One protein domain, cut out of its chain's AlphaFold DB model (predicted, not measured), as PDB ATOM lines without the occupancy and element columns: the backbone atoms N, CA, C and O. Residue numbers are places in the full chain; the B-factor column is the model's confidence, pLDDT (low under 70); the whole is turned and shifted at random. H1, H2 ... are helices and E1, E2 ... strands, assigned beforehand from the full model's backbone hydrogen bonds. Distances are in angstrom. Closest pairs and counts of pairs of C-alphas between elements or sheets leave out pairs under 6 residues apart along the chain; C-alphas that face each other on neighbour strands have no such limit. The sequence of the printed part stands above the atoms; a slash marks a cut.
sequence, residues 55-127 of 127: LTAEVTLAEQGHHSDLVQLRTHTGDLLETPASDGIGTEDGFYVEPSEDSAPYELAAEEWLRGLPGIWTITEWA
ATOM      1  N   LEU A  55      20.969  19.158  41.760       96.00
ATOM      2  CA  LEU A  55      21.681  18.431  42.795       96.00
ATOM      3  C   LEU A  55      23.094  18.067  42.345       96.00
ATOM      4  O   LEU A  55      23.314  17.659  41.202       96.00
ATOM      5  N   THR A  56      24.028  18.153  43.287       96.25
ATOM      6  CA  THR A  56      25.360  17.550  43.177       96.25
ATOM      7  C   THR A  56      25.364  16.231  43.936       96.25
ATOM      8  O   THR A  56      24.981  16.198  45.105       96.25
ATOM      9  N   ALA A  57      25.773  15.147  43.283       95.12
ATOM     10  CA  ALA A  57      25.934  13.842  43.907       95.12
ATOM     11  C   ALA A  57      27.395  13.636  44.325       95.12
ATOM     12  O   ALA A  57      28.275  13.599  43.473       95.12
ATOM     13  N   GLU A  58      27.647  13.491  45.622       93.69
ATOM     14  CA  GLU A  58      28.968  13.208  46.189       93.69
ATOM     15  C   GLU A  58      29.084  11.719  46.515       93.69
ATOM     16  O   GLU A  58      28.241  11.174  47.237       93.69
ATOM     17  N   VAL A  59      30.133  11.061  46.013       91.88
ATOM     18  CA  VAL A  59      30.353   9.625  46.249       91.88
ATOM     19  C   VAL A  59      31.488   9.404  47.246       91.88
ATOM     20  O   VAL A  59      32.657   9.675  46.978       91.88
ATOM     21  N   THR A  60      31.156   8.832  48.401       90.62
ATOM     22  CA  THR A  60      32.141   8.334  49.365       90.62
ATOM     23  C   THR A  60      32.352   6.841  49.151       90.62
ATOM     24  O   THR A  60      31.481   6.026  49.463       90.62
ATOM     25  N   LEU A  61      33.529   6.488  48.633       88.94
ATOM     26  CA  LEU A  61      33.901   5.100  48.377       88.94
ATOM     27  C   LEU A  61      34.077   4.316  49.682       88.94
ATOM     28  O   LEU A  61      34.675   4.801  50.646       88.94
ATOM     29  N   ALA A  62      33.613   3.071  49.682       82.50
ATOM     30  CA  ALA A  62      33.846   2.113  50.748       82.50
ATOM     31  C   ALA A  62      35.350   1.933  51.031       82.50
ATOM     32  O   ALA A  62      36.144   1.617  50.141       82.50
ATOM     33  N   GLU A  63      35.750   2.049  52.302       74.62
ATOM     34  CA  GLU A  63      37.077   1.596  52.728       74.62
ATOM     35  C   GLU A  63      37.174   0.062  52.639       74.62
ATOM     36  O   GLU A  63      36.168  -0.652  52.696       74.62
ATOM     37  N   GLN A  64      38.396  -0.478  52.525       57.44
ATOM     38  CA  GLN A  64      38.601  -1.928  52.425       57.44
ATOM     39  C   GLN A  64      37.903  -2.678  53.571       57.44
ATOM     40  O   GLN A  64      38.291  -2.561  54.731       57.44
ATOM     41  N   GLY A  65      36.905  -3.496  53.223       59.12
ATOM     42  CA  GLY A  65      36.101  -4.269  54.173       59.12
ATOM     43  C   GLY A  65      34.663  -3.772  54.345       59.12
ATOM     44  O   GLY A  65      33.863  -4.489  54.944       59.12
ATOM     45  N   HIS A  66      34.313  -2.607  53.795       64.38
ATOM     46  CA  HIS A  66      32.927  -2.174  53.628       64.38
ATOM     47  C   HIS A  66      32.335  -2.714  52.321       64.38
ATOM     48  O   HIS A  66      33.056  -3.007  51.367       64.38
ATOM     49  N   HIS A  67      31.014  -2.895  52.305       81.19
ATOM     50  CA  HIS A  67      30.299  -3.556  51.209       81.19
ATOM     51  C   HIS A  67      29.620  -2.589  50.229       81.19
ATOM     52  O   HIS A  67      29.108  -3.052  49.213       81.19
ATOM     53  N   SER A  68      29.567  -1.287  50.528       87.56
ATOM     54  CA  SER A  68      28.783  -0.317  49.753       87.56
ATOM     55  C   SER A  68      29.366   1.088  49.831       87.56
ATOM     56  O   SER A  68      29.808   1.508  50.901       87.56
ATOM     57  N   ASP A  69      29.316   1.798  48.711       90.94
ATOM     58  CA  ASP A  69      29.617   3.222  48.619       90.94
ATOM     59  C   ASP A  69      28.417   4.032  49.105       90.94
ATOM     60  O   ASP A  69      27.272   3.604  48.953       90.94
ATOM     61  N   LEU A  70      28.671   5.199  49.690       89.94
ATOM     62  CA  LEU A  70      27.633   6.139  50.105       89.94
ATOM     63  C   LEU A  70      27.529   7.261  49.074       89.94
ATOM     64  O   LEU A  70      28.526   7.915  48.776       89.94
ATOM     65  N   VAL A  71      26.319   7.518  48.585       91.88
ATOM     66  CA  VAL A  71      26.013   8.674  47.742       91.88
ATOM     67  C   VAL A  71      25.192   9.677  48.535       91.88
ATOM     68  O   VAL A  71      24.137   9.346  49.082       91.88
ATOM     69  N   GLN A  72      25.674  10.913  48.569       92.31
ATOM     70  CA  GLN A  72      25.019  12.043  49.217       92.31
ATOM     71  C   GLN A  72      24.589  13.047  48.151       92.31
ATOM     72  O   GLN A  72      25.354  13.345  47.239       92.31
ATOM     73  N   LEU A  73      23.370  13.575  48.248       93.31
ATOM     74  CA  LEU A  73      22.865  14.563  47.293       93.31
ATOM     75  C   LEU A  73      22.822  15.932  47.958       93.31
ATOM     76  O   LEU A  73      22.204  16.076  49.009       93.31
ATOM     77  N   ARG A  74      23.446  16.934  47.343       93.50
ATOM     78  CA  ARG A  74      23.452  18.315  47.832       93.50
ATOM     79  C   ARG A  74      22.672  19.241  46.925       93.50
ATOM     80  O   ARG A  74      22.797  19.151  45.706       93.50
ATOM     81  N   THR A  75      21.922  20.156  47.523       93.94
ATOM     82  CA  THR A  75      21.278  21.271  46.825       93.94
ATOM     83  C   THR A  75      22.317  22.301  46.376       93.94
ATOM     84  O   THR A  75      23.482  22.272  46.780       93.94
ATOM     85  N   HIS A  76      21.890  23.274  45.574       92.88
ATOM     86  CA  HIS A  76      22.760  24.361  45.125       92.88
ATOM     87  C   HIS A  76      23.293  25.266  46.258       92.88
ATOM     88  O   HIS A  76      24.261  25.998  46.048       92.88
ATOM     89  N   THR A  77      22.681  25.239  47.447       91.81
ATOM     90  CA  THR A  77      23.172  25.942  48.646       91.81
ATOM     91  C   THR A  77      24.256  25.151  49.387       91.81
ATOM     92  O   THR A  77      24.910  25.695  50.276       91.81
ATOM     93  N   GLY A  78      24.489  23.890  48.999       90.00
ATOM     94  CA  GLY A  78      25.399  22.953  49.660       90.00
ATOM     95  C   GLY A  78      24.746  22.136  50.778       90.00
ATOM     96  O   GLY A  78      25.416  21.297  51.393       90.00
ATOM     97  N   ASP A  79      23.453  22.354  51.027       89.69
ATOM     98  CA  ASP A  79      22.692  21.616  52.030       89.69
ATOM     99  C   ASP A  79      22.440  20.182  51.563       89.69
ATOM    100  O   ASP A  79      22.263  19.910  50.374       89.69
ATOM    101  N   LEU A  80      22.457  19.247  52.510       88.69
ATOM    102  CA  LEU A  80      22.194  17.843  52.230       88.69
ATOM    103  C   LEU A  80      20.697  17.638  51.994       88.69
ATOM    104  O   LEU A  80      19.870  18.111  52.772       88.69
ATOM    105  N   LEU A  81      20.347  16.918  50.933       87.12
ATOM    106  CA  LEU A  81      18.968  16.559  50.647       87.12
ATOM    107  C   LEU A  81      18.551  15.391  51.547       87.12
ATOM    108  O   LEU A  81      18.775  14.222  51.227       87.12
ATOM    109  N   GLU A  82      17.958  15.725  52.687       73.75
ATOM    110  CA  GLU A  82      17.477  14.754  53.666       73.75
ATOM    111  C   GLU A  82      16.241  14.006  53.148       73.75
ATOM    112  O   GLU A  82      15.372  14.572  52.475       73.75
ATOM    113  N   THR A  83      16.118  12.727  53.511       64.00
ATOM    114  CA  THR A  83      14.882  11.966  53.275       64.00
ATOM    115  C   THR A  83      14.221  11.598  54.590       64.00
ATOM    116  O   THR A  83      14.910  11.284  55.564       64.00
ATOM    117  N   PRO A  84      12.879  11.557  54.640       54.62
ATOM    118  CA  PRO A  84      12.205  10.829  55.696       54.62
ATOM    119  C   PRO A  84      12.523   9.342  55.494       54.62
ATOM    120  O   PRO A  84      11.943   8.697  54.620       54.62
ATOM    121  N   ALA A  85      13.488   8.841  56.273       50.00
ATOM    122  CA  ALA A  85      14.028   7.485  56.227       50.00
ATOM    123  C   ALA A  85      12.980   6.449  55.783       50.00
ATOM    124  O   ALA A  85      12.066   6.110  56.538       50.00
ATOM    125  N   SER A  86      13.096   5.959  54.548       47.31
ATOM    126  CA  SER A  86      12.243   4.888  54.031       47.31
ATOM    127  C   SER A  86      13.042   3.593  53.908       47.31
ATOM    128  O   SER A  86      14.069   3.537  53.238       47.31
ATOM    129  N   ASP A  87      12.560   2.576  54.627       49.81
ATOM    130  CA  ASP A  87      12.854   1.138  54.534       49.81
ATOM    131  C   ASP A  87      14.232   0.726  53.972       49.81
ATOM    132  O   ASP A  87      14.353   0.023  52.970       49.81
ATOM    133  N   GLY A  88      15.294   1.075  54.707       49.00
ATOM    134  CA  GLY A  88      16.507   0.250  54.792       49.00
ATOM    135  C   GLY A  88      17.555   0.384  53.682       49.00
ATOM    136  O   GLY A  88      18.585  -0.276  53.785       49.00
ATOM    137  N   ILE A  89      17.343   1.231  52.669       52.28
ATOM    138  CA  ILE A  89      18.357   1.554  51.634       52.28
ATOM    139  C   ILE A  89      19.081   2.880  51.953       52.28
ATOM    140  O   ILE A  89      20.182   3.150  51.470       52.28
ATOM    141  N   GLY A  90      18.479   3.680  52.833       52.38
ATOM    142  CA  GLY A  90      18.884   5.035  53.163       52.38
ATOM    143  C   GLY A  90      19.364   5.251  54.585       52.38
ATOM    144  O   GLY A  90      18.811   4.679  55.523       52.38
ATOM    145  N   THR A  91      20.332   6.146  54.743       59.38
ATOM    146  CA  THR A  91      20.542   6.878  56.003       59.38
ATOM    147  C   THR A  91      19.851   8.237  55.919       59.38
ATOM    148  O   THR A  91      19.402   8.636  54.843       59.38
ATOM    149  N   GLU A  92      19.782   8.965  57.035       60.84
ATOM    150  CA  GLU A  92      19.416  10.393  57.024       60.84
ATOM    151  C   GLU A  92      20.325  11.194  56.066       60.84
ATOM    152  O   GLU A  92      19.902  12.212  55.525       60.84
ATOM    153  N   ASP A  93      21.522  10.668  55.767       69.75
ATOM    154  CA  ASP A  93      22.586  11.373  55.067       69.75
ATOM    155  C   ASP A  93      22.777  10.998  53.578       69.75
ATOM    156  O   ASP A  93      23.657  11.559  52.923       69.75
ATOM    157  N   GLY A  94      22.013  10.042  53.030       83.19
ATOM    158  CA  GLY A  94      22.201   9.540  51.659       83.19
ATOM    159  C   GLY A  94      21.811   8.071  51.468       83.19
ATOM    160  O   GLY A  94      21.197   7.465  52.350       83.19
ATOM    161  N   PHE A  95      22.192   7.481  50.334       87.56
ATOM    162  CA  PHE A  95      21.872   6.092  49.975       87.56
ATOM    163  C   PHE A  95      23.110   5.271  49.626       87.56
ATOM    164  O   PHE A  95      24.108   5.796  49.135       87.56
ATOM    165  N   TYR A  96      23.035   3.966  49.885       88.50
ATOM    166  CA  TYR A  96      24.136   3.047  49.620       88.50
ATOM    167  C   TYR A  96      24.017   2.378  48.254       88.50
ATOM    168  O   TYR A  96      22.936   1.948  47.852       88.50
ATOM    169  N   VAL A  97      25.153   2.231  47.576       90.06
ATOM    170  CA  VAL A  97      25.271   1.583  46.263       90.06
ATOM    171  C   VAL A  97      26.356   0.510  46.331       90.06
ATOM    172  O   VAL A  97      27.375   0.684  46.998       90.06
ATOM    173  N   GLU A  98      26.144  -0.631  45.676       88.50
ATOM    174  CA  GLU A  98      27.205  -1.635  45.533       88.50
ATOM    175  C   GLU A  98      28.369  -1.042  44.711       88.50
ATOM    176  O   GLU A  98      28.102  -0.466  43.652       88.50
ATOM    177  N   PRO A  99      29.637  -1.156  45.161       88.12
ATOM    178  CA  PRO A  99      30.752  -0.506  44.488       88.12
ATOM    179  C   PRO A  99      30.907  -1.020  43.060       88.12
ATOM    180  O   PRO A  99      30.929  -2.232  42.821       88.12
ATOM    181  N   SER A 100      31.036  -0.098  42.113       85.88
ATOM    182  CA  SER A 100      31.054  -0.409  40.687       85.88
ATOM    183  C   SER A 100      31.995   0.528  39.934       85.88
ATOM    184  O   SER A 100      32.069   1.718  40.222       85.88
ATOM    185  N   GLU A 101      32.705  -0.003  38.935       85.38
ATOM    186  CA  GLU A 101      33.476   0.822  37.990       85.38
ATOM    187  C   GLU A 101      32.566   1.510  36.952       85.38
ATOM    188  O   GLU A 101      32.952   2.516  36.357       85.38
ATOM    189  N   ASP A 102      31.355   0.981  36.741       89.31
ATOM    190  CA  ASP A 102      30.318   1.575  35.893       89.31
ATOM    191  C   ASP A 102      29.469   2.586  36.681       89.31
ATOM    192  O   ASP A 102      29.138   2.338  37.843       89.31
ATOM    193  N   SER A 103      29.037   3.678  36.033       89.62
ATOM    194  CA  SER A 103      28.169   4.701  36.650       89.62
ATOM    195  C   SER A 103      26.706   4.269  36.788       89.62
ATOM    196  O   SER A 103      25.983   4.782  37.641       89.62
ATOM    197  N   ALA A 104      26.261   3.302  35.981       92.94
ATOM    198  CA  ALA A 104      24.855   2.916  35.882       92.94
ATOM    199  C   ALA A 104      24.199   2.497  37.220       92.94
ATOM    200  O   ALA A 104      23.050   2.880  37.445       92.94
ATOM    201  N   PRO A 105      24.868   1.758  38.133       91.75
ATOM    202  CA  PRO A 105      24.290   1.434  39.439       91.75
ATOM    203  C   PRO A 105      24.037   2.667  40.311       91.75
ATOM    204  O   PRO A 105      23.023   2.718  41.004       91.75
ATOM    205  N   TYR A 106      24.916   3.670  40.247       92.69
ATOM    206  CA  TYR A 106      24.767   4.914  41.005       92.69
ATOM    207  C   TYR A 106      23.622   5.758  40.450       92.69
ATOM    208  O   TYR A 106      22.790   6.231  41.219       92.69
ATOM    209  N   GLU A 107      23.540   5.899  39.124       93.06
ATOM    210  CA  GLU A 107      22.451   6.618  38.454       93.06
ATOM    211  C   GLU A 107      21.088   5.984  38.773       93.06
ATOM    212  O   GLU A 107      20.156   6.686  39.163       93.06
ATOM    213  N   LEU A 108      20.986   4.652  38.693       92.19
ATOM    214  CA  LEU A 108      19.750   3.935  39.006       92.19
ATOM    215  C   LEU A 108      19.344   4.110  40.474       92.19
ATOM    216  O   LEU A 108      18.187   4.425  40.751       92.19
ATOM    217  N   ALA A 109      20.284   3.932  41.404       90.94
ATOM    218  CA  ALA A 109      20.013   4.106  42.827       90.94
ATOM    219  C   ALA A 109      19.586   5.548  43.144       90.94
ATOM    220  O   ALA A 109      18.646   5.759  43.911       90.94
ATOM    221  N   ALA A 110      20.207   6.536  42.496       91.62
ATOM    222  CA  ALA A 110      19.837   7.936  42.639       91.62
ATOM    223  C   ALA A 110      18.427   8.226  42.111       91.62
ATOM    224  O   ALA A 110      17.649   8.915  42.770       91.62
ATOM    225  N   GLU A 111      18.060   7.680  40.951       90.81
ATOM    226  CA  GLU A 111      16.699   7.801  40.430       90.81
ATOM    227  C   GLU A 111      15.667   7.179  41.377       90.81
ATOM    228  O   GLU A 111      14.621   7.780  41.630       90.81
ATOM    229  N   GLU A 112      15.935   5.980  41.900       88.75
ATOM    230  CA  GLU A 112      15.044   5.307  42.849       88.75
ATOM    231  C   GLU A 112      14.893   6.102  44.147       88.75
ATOM    232  O   GLU A 112      13.773   6.286  44.629       88.75
ATOM    233  N   TRP A 113      15.996   6.649  44.654       86.88
ATOM    234  CA  TRP A 113      16.008   7.521  45.819       86.88
ATOM    235  C   TRP A 113      15.180   8.792  45.597       86.88
ATOM    236  O   TRP A 113      14.274   9.103  46.373       86.88
ATOM    237  N   LEU A 114      15.413   9.499  44.487       89.81
ATOM    238  CA  LEU A 114      14.721  10.747  44.156       89.81
ATOM    239  C   LEU A 114      13.224  10.563  43.888       89.81
ATOM    240  O   LEU A 114      12.457  11.511  44.088       89.81
ATOM    241  N   ARG A 115      12.783   9.372  43.456       87.31
ATOM    242  CA  ARG A 115      11.353   9.032  43.321       87.31
ATOM    243  C   ARG A 115      10.629   8.997  44.667       87.31
ATOM    244  O   ARG A 115       9.420   9.208  44.691       87.31
ATOM    245  N   GLY A 116      11.343   8.736  45.763       84.75
ATOM    246  CA  GLY A 116      10.788   8.730  47.119       84.75
ATOM    247  C   GLY A 116      10.567  10.123  47.714       84.75
ATOM    248  O   GLY A 116       9.878  10.250  48.724       84.75
ATOM    249  N   LEU A 117      11.126  11.169  47.101       86.75
ATOM    250  CA  LEU A 117      11.074  12.532  47.621       86.75
ATOM    251  C   LEU A 117       9.935  13.359  47.005       86.75
ATOM    252  O   LEU A 117       9.573  13.158  45.846       86.75
ATOM    253  N   PRO A 118       9.351  14.321  47.736       91.06
ATOM    254  CA  PRO A 118       8.521  15.353  47.124       91.06
ATOM    255  C   PRO A 118       9.388  16.356  46.342       91.06
ATOM    256  O   PRO A 118      10.585  16.491  46.597       91.06
ATOM    257  N   GLY A 119       8.774  17.086  45.410       93.75
ATOM    258  CA  GLY A 119       9.452  18.113  44.616       93.75
ATOM    259  C   GLY A 119      10.012  17.614  43.292       93.75
ATOM    260  O   GLY A 119       9.824  16.460  42.909       93.75
ATOM    261  N   ILE A 120      10.700  18.506  42.586       95.88
ATOM    262  CA  ILE A 120      11.381  18.228  41.317       95.88
ATOM    263  C   ILE A 120      12.885  18.303  41.556       95.88
ATOM    264  O   ILE A 120      13.372  19.311  42.054       95.88
ATOM    265  N   TRP A 121      13.617  17.253  41.195       95.25
ATOM    266  CA  TRP A 121      15.049  17.137  41.461       95.25
ATOM    267  C   TRP A 121      15.768  16.542  40.259       95.25
ATOM    268  O   TRP A 121      15.284  15.568  39.680       95.25
ATOM    269  N   THR A 122      16.923  17.107  39.919       94.50
ATOM    270  CA  THR A 122      17.778  16.658  38.816       94.50
ATOM    271  C   THR A 122      19.230  16.666  39.266       94.50
ATOM    272  O   THR A 122      19.725  17.689  39.726       94.50
ATOM    273  N   ILE A 123      19.935  15.546  39.107       95.75
ATOM    274  CA  ILE A 123      21.383  15.503  39.338       95.75
ATOM    275  C   ILE A 123      22.074  16.096  38.119       95.75
ATOM    276  O   ILE A 123      21.916  15.595  37.006       95.75
ATOM    277  N   THR A 124      22.821  17.174  38.330       95.06
ATOM    278  CA  THR A 124      23.541  17.887  37.269       95.06
ATOM    279  C   THR A 124      25.051  17.695  37.355       95.06
ATOM    280  O   THR A 124      25.740  17.884  36.352       95.06
ATOM    281  N   GLU A 125      25.562  17.250  38.507       94.88
ATOM    282  CA  GLU A 125      26.986  17.020  38.753       94.88
ATOM    283  C   GLU A 125      27.218  15.776  39.626       94.88
ATOM    284  O   GLU A 125      26.438  15.493  40.536       94.88
ATOM    285  N   TRP A 126      28.307  15.057  39.343       93.75
ATOM    286  CA  TRP A 126      28.844  13.964  40.159       93.75
ATOM    287  C   TRP A 126      30.264  14.338  40.600       93.75
ATOM    288  O   TRP A 126      31.093  14.650  39.740       93.75
ATOM    289  N   ALA A 127      30.520  14.310  41.908       86.12
ATOM    290  CA  ALA A 127      31.750  14.765  42.557       86.12
ATOM    291  C   ALA A 127      32.421  13.667  43.397       86.12
ATOM    292  O   ALA A 127      31.701  12.868  44.048       86.12
TER     293      ALA A 127
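What this domain is: This is residues 55 to 127 of the 127 residues of an uncharacterized protein of Corynebacterium timonense (UniProt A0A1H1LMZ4). A small, strongly twisted sheet of four strands curls round a single helix, H1, which packs on one face of it. Two inner strands, E1 and E2, form a long hairpin in the middle of the sheet, with E3 along one edge and E4 along the other, while a long loop, residues 76 to 93, leads from E2 to E3. The printed part has 73 residues, with one named helix and four named strands in the order E1, E2, E3, H1, E4; the sheet runs E3, E2, E1, E4 and is mixed. The class is mixed, helices and strands, with 34 residues, under half, in named elements. The whole is compact, with a radius of gyration of the C-alphas of 11.7 A and spans of 35 by 26 by 20 A.

Where its parts are: E1 takes residues 55 to 60, 16.0 A long, and begins at C-alpha 55 (21.681, 18.431, 42.795). E2, the longest strand, takes residues 69 to 75 and measures 20.0 A. E3, residues 94 to 97, measures 10.1 A. H1, residues 104 to 115, measures 16.6 A and begins at C-alpha 104 (24.855, 2.916, 35.882). E4, residues 122 to 126, measures 11.5 A and ends at C-alpha 126 (28.844, 13.964, 40.159).

How they stand to each other: E1, E2 and E3 form a meander, each strand the antiparallel neighbour of the one before, in two hairpins. Between E1 and E2, N 58 and O 72 are 2.8 A apart, within hydrogen-bond range, and their directions differ by 155 degrees. Between E2 and E3, N 71 and O 95 are within hydrogen-bond range at 2.9 A. Residues 90 to 91 pair with residues 94 to 95 of E3, antiparallel. E4 is the parallel neighbour of E1, at 41 degrees, with N 57 and O 125 within hydrogen-bond range at 2.8 A. E3, H1 and E4 form a split strand-helix-strand unit, two strands that run the same way with E2 and E1 between them in the sheet, and its crossover is right-handed. H1 is on the sheet, in two layers, a helix on one face. The closest C-alphas of E3 and H1 are those of Val 97 and Tyr 106, 6.2 A apart. H1 and E4 are near each other, with 9 pairs of C-alphas within 10 A. E3 and E4 are apart. In H1, every O i to N i+4 pair is within hydrogen-bond range.

The domain as a whole: The two C-alphas farthest apart are those of Gln 64 and Gly 119, at 36.2 A. The printed part has no cut and ends at Ala 127, the chain's last residue. The link from E2 to E3 is long, with 18 residues; the other links are short. The mean pLDDT of the printed part is 83.6, and residues 64 to 66 and 83 to 93 are under 70.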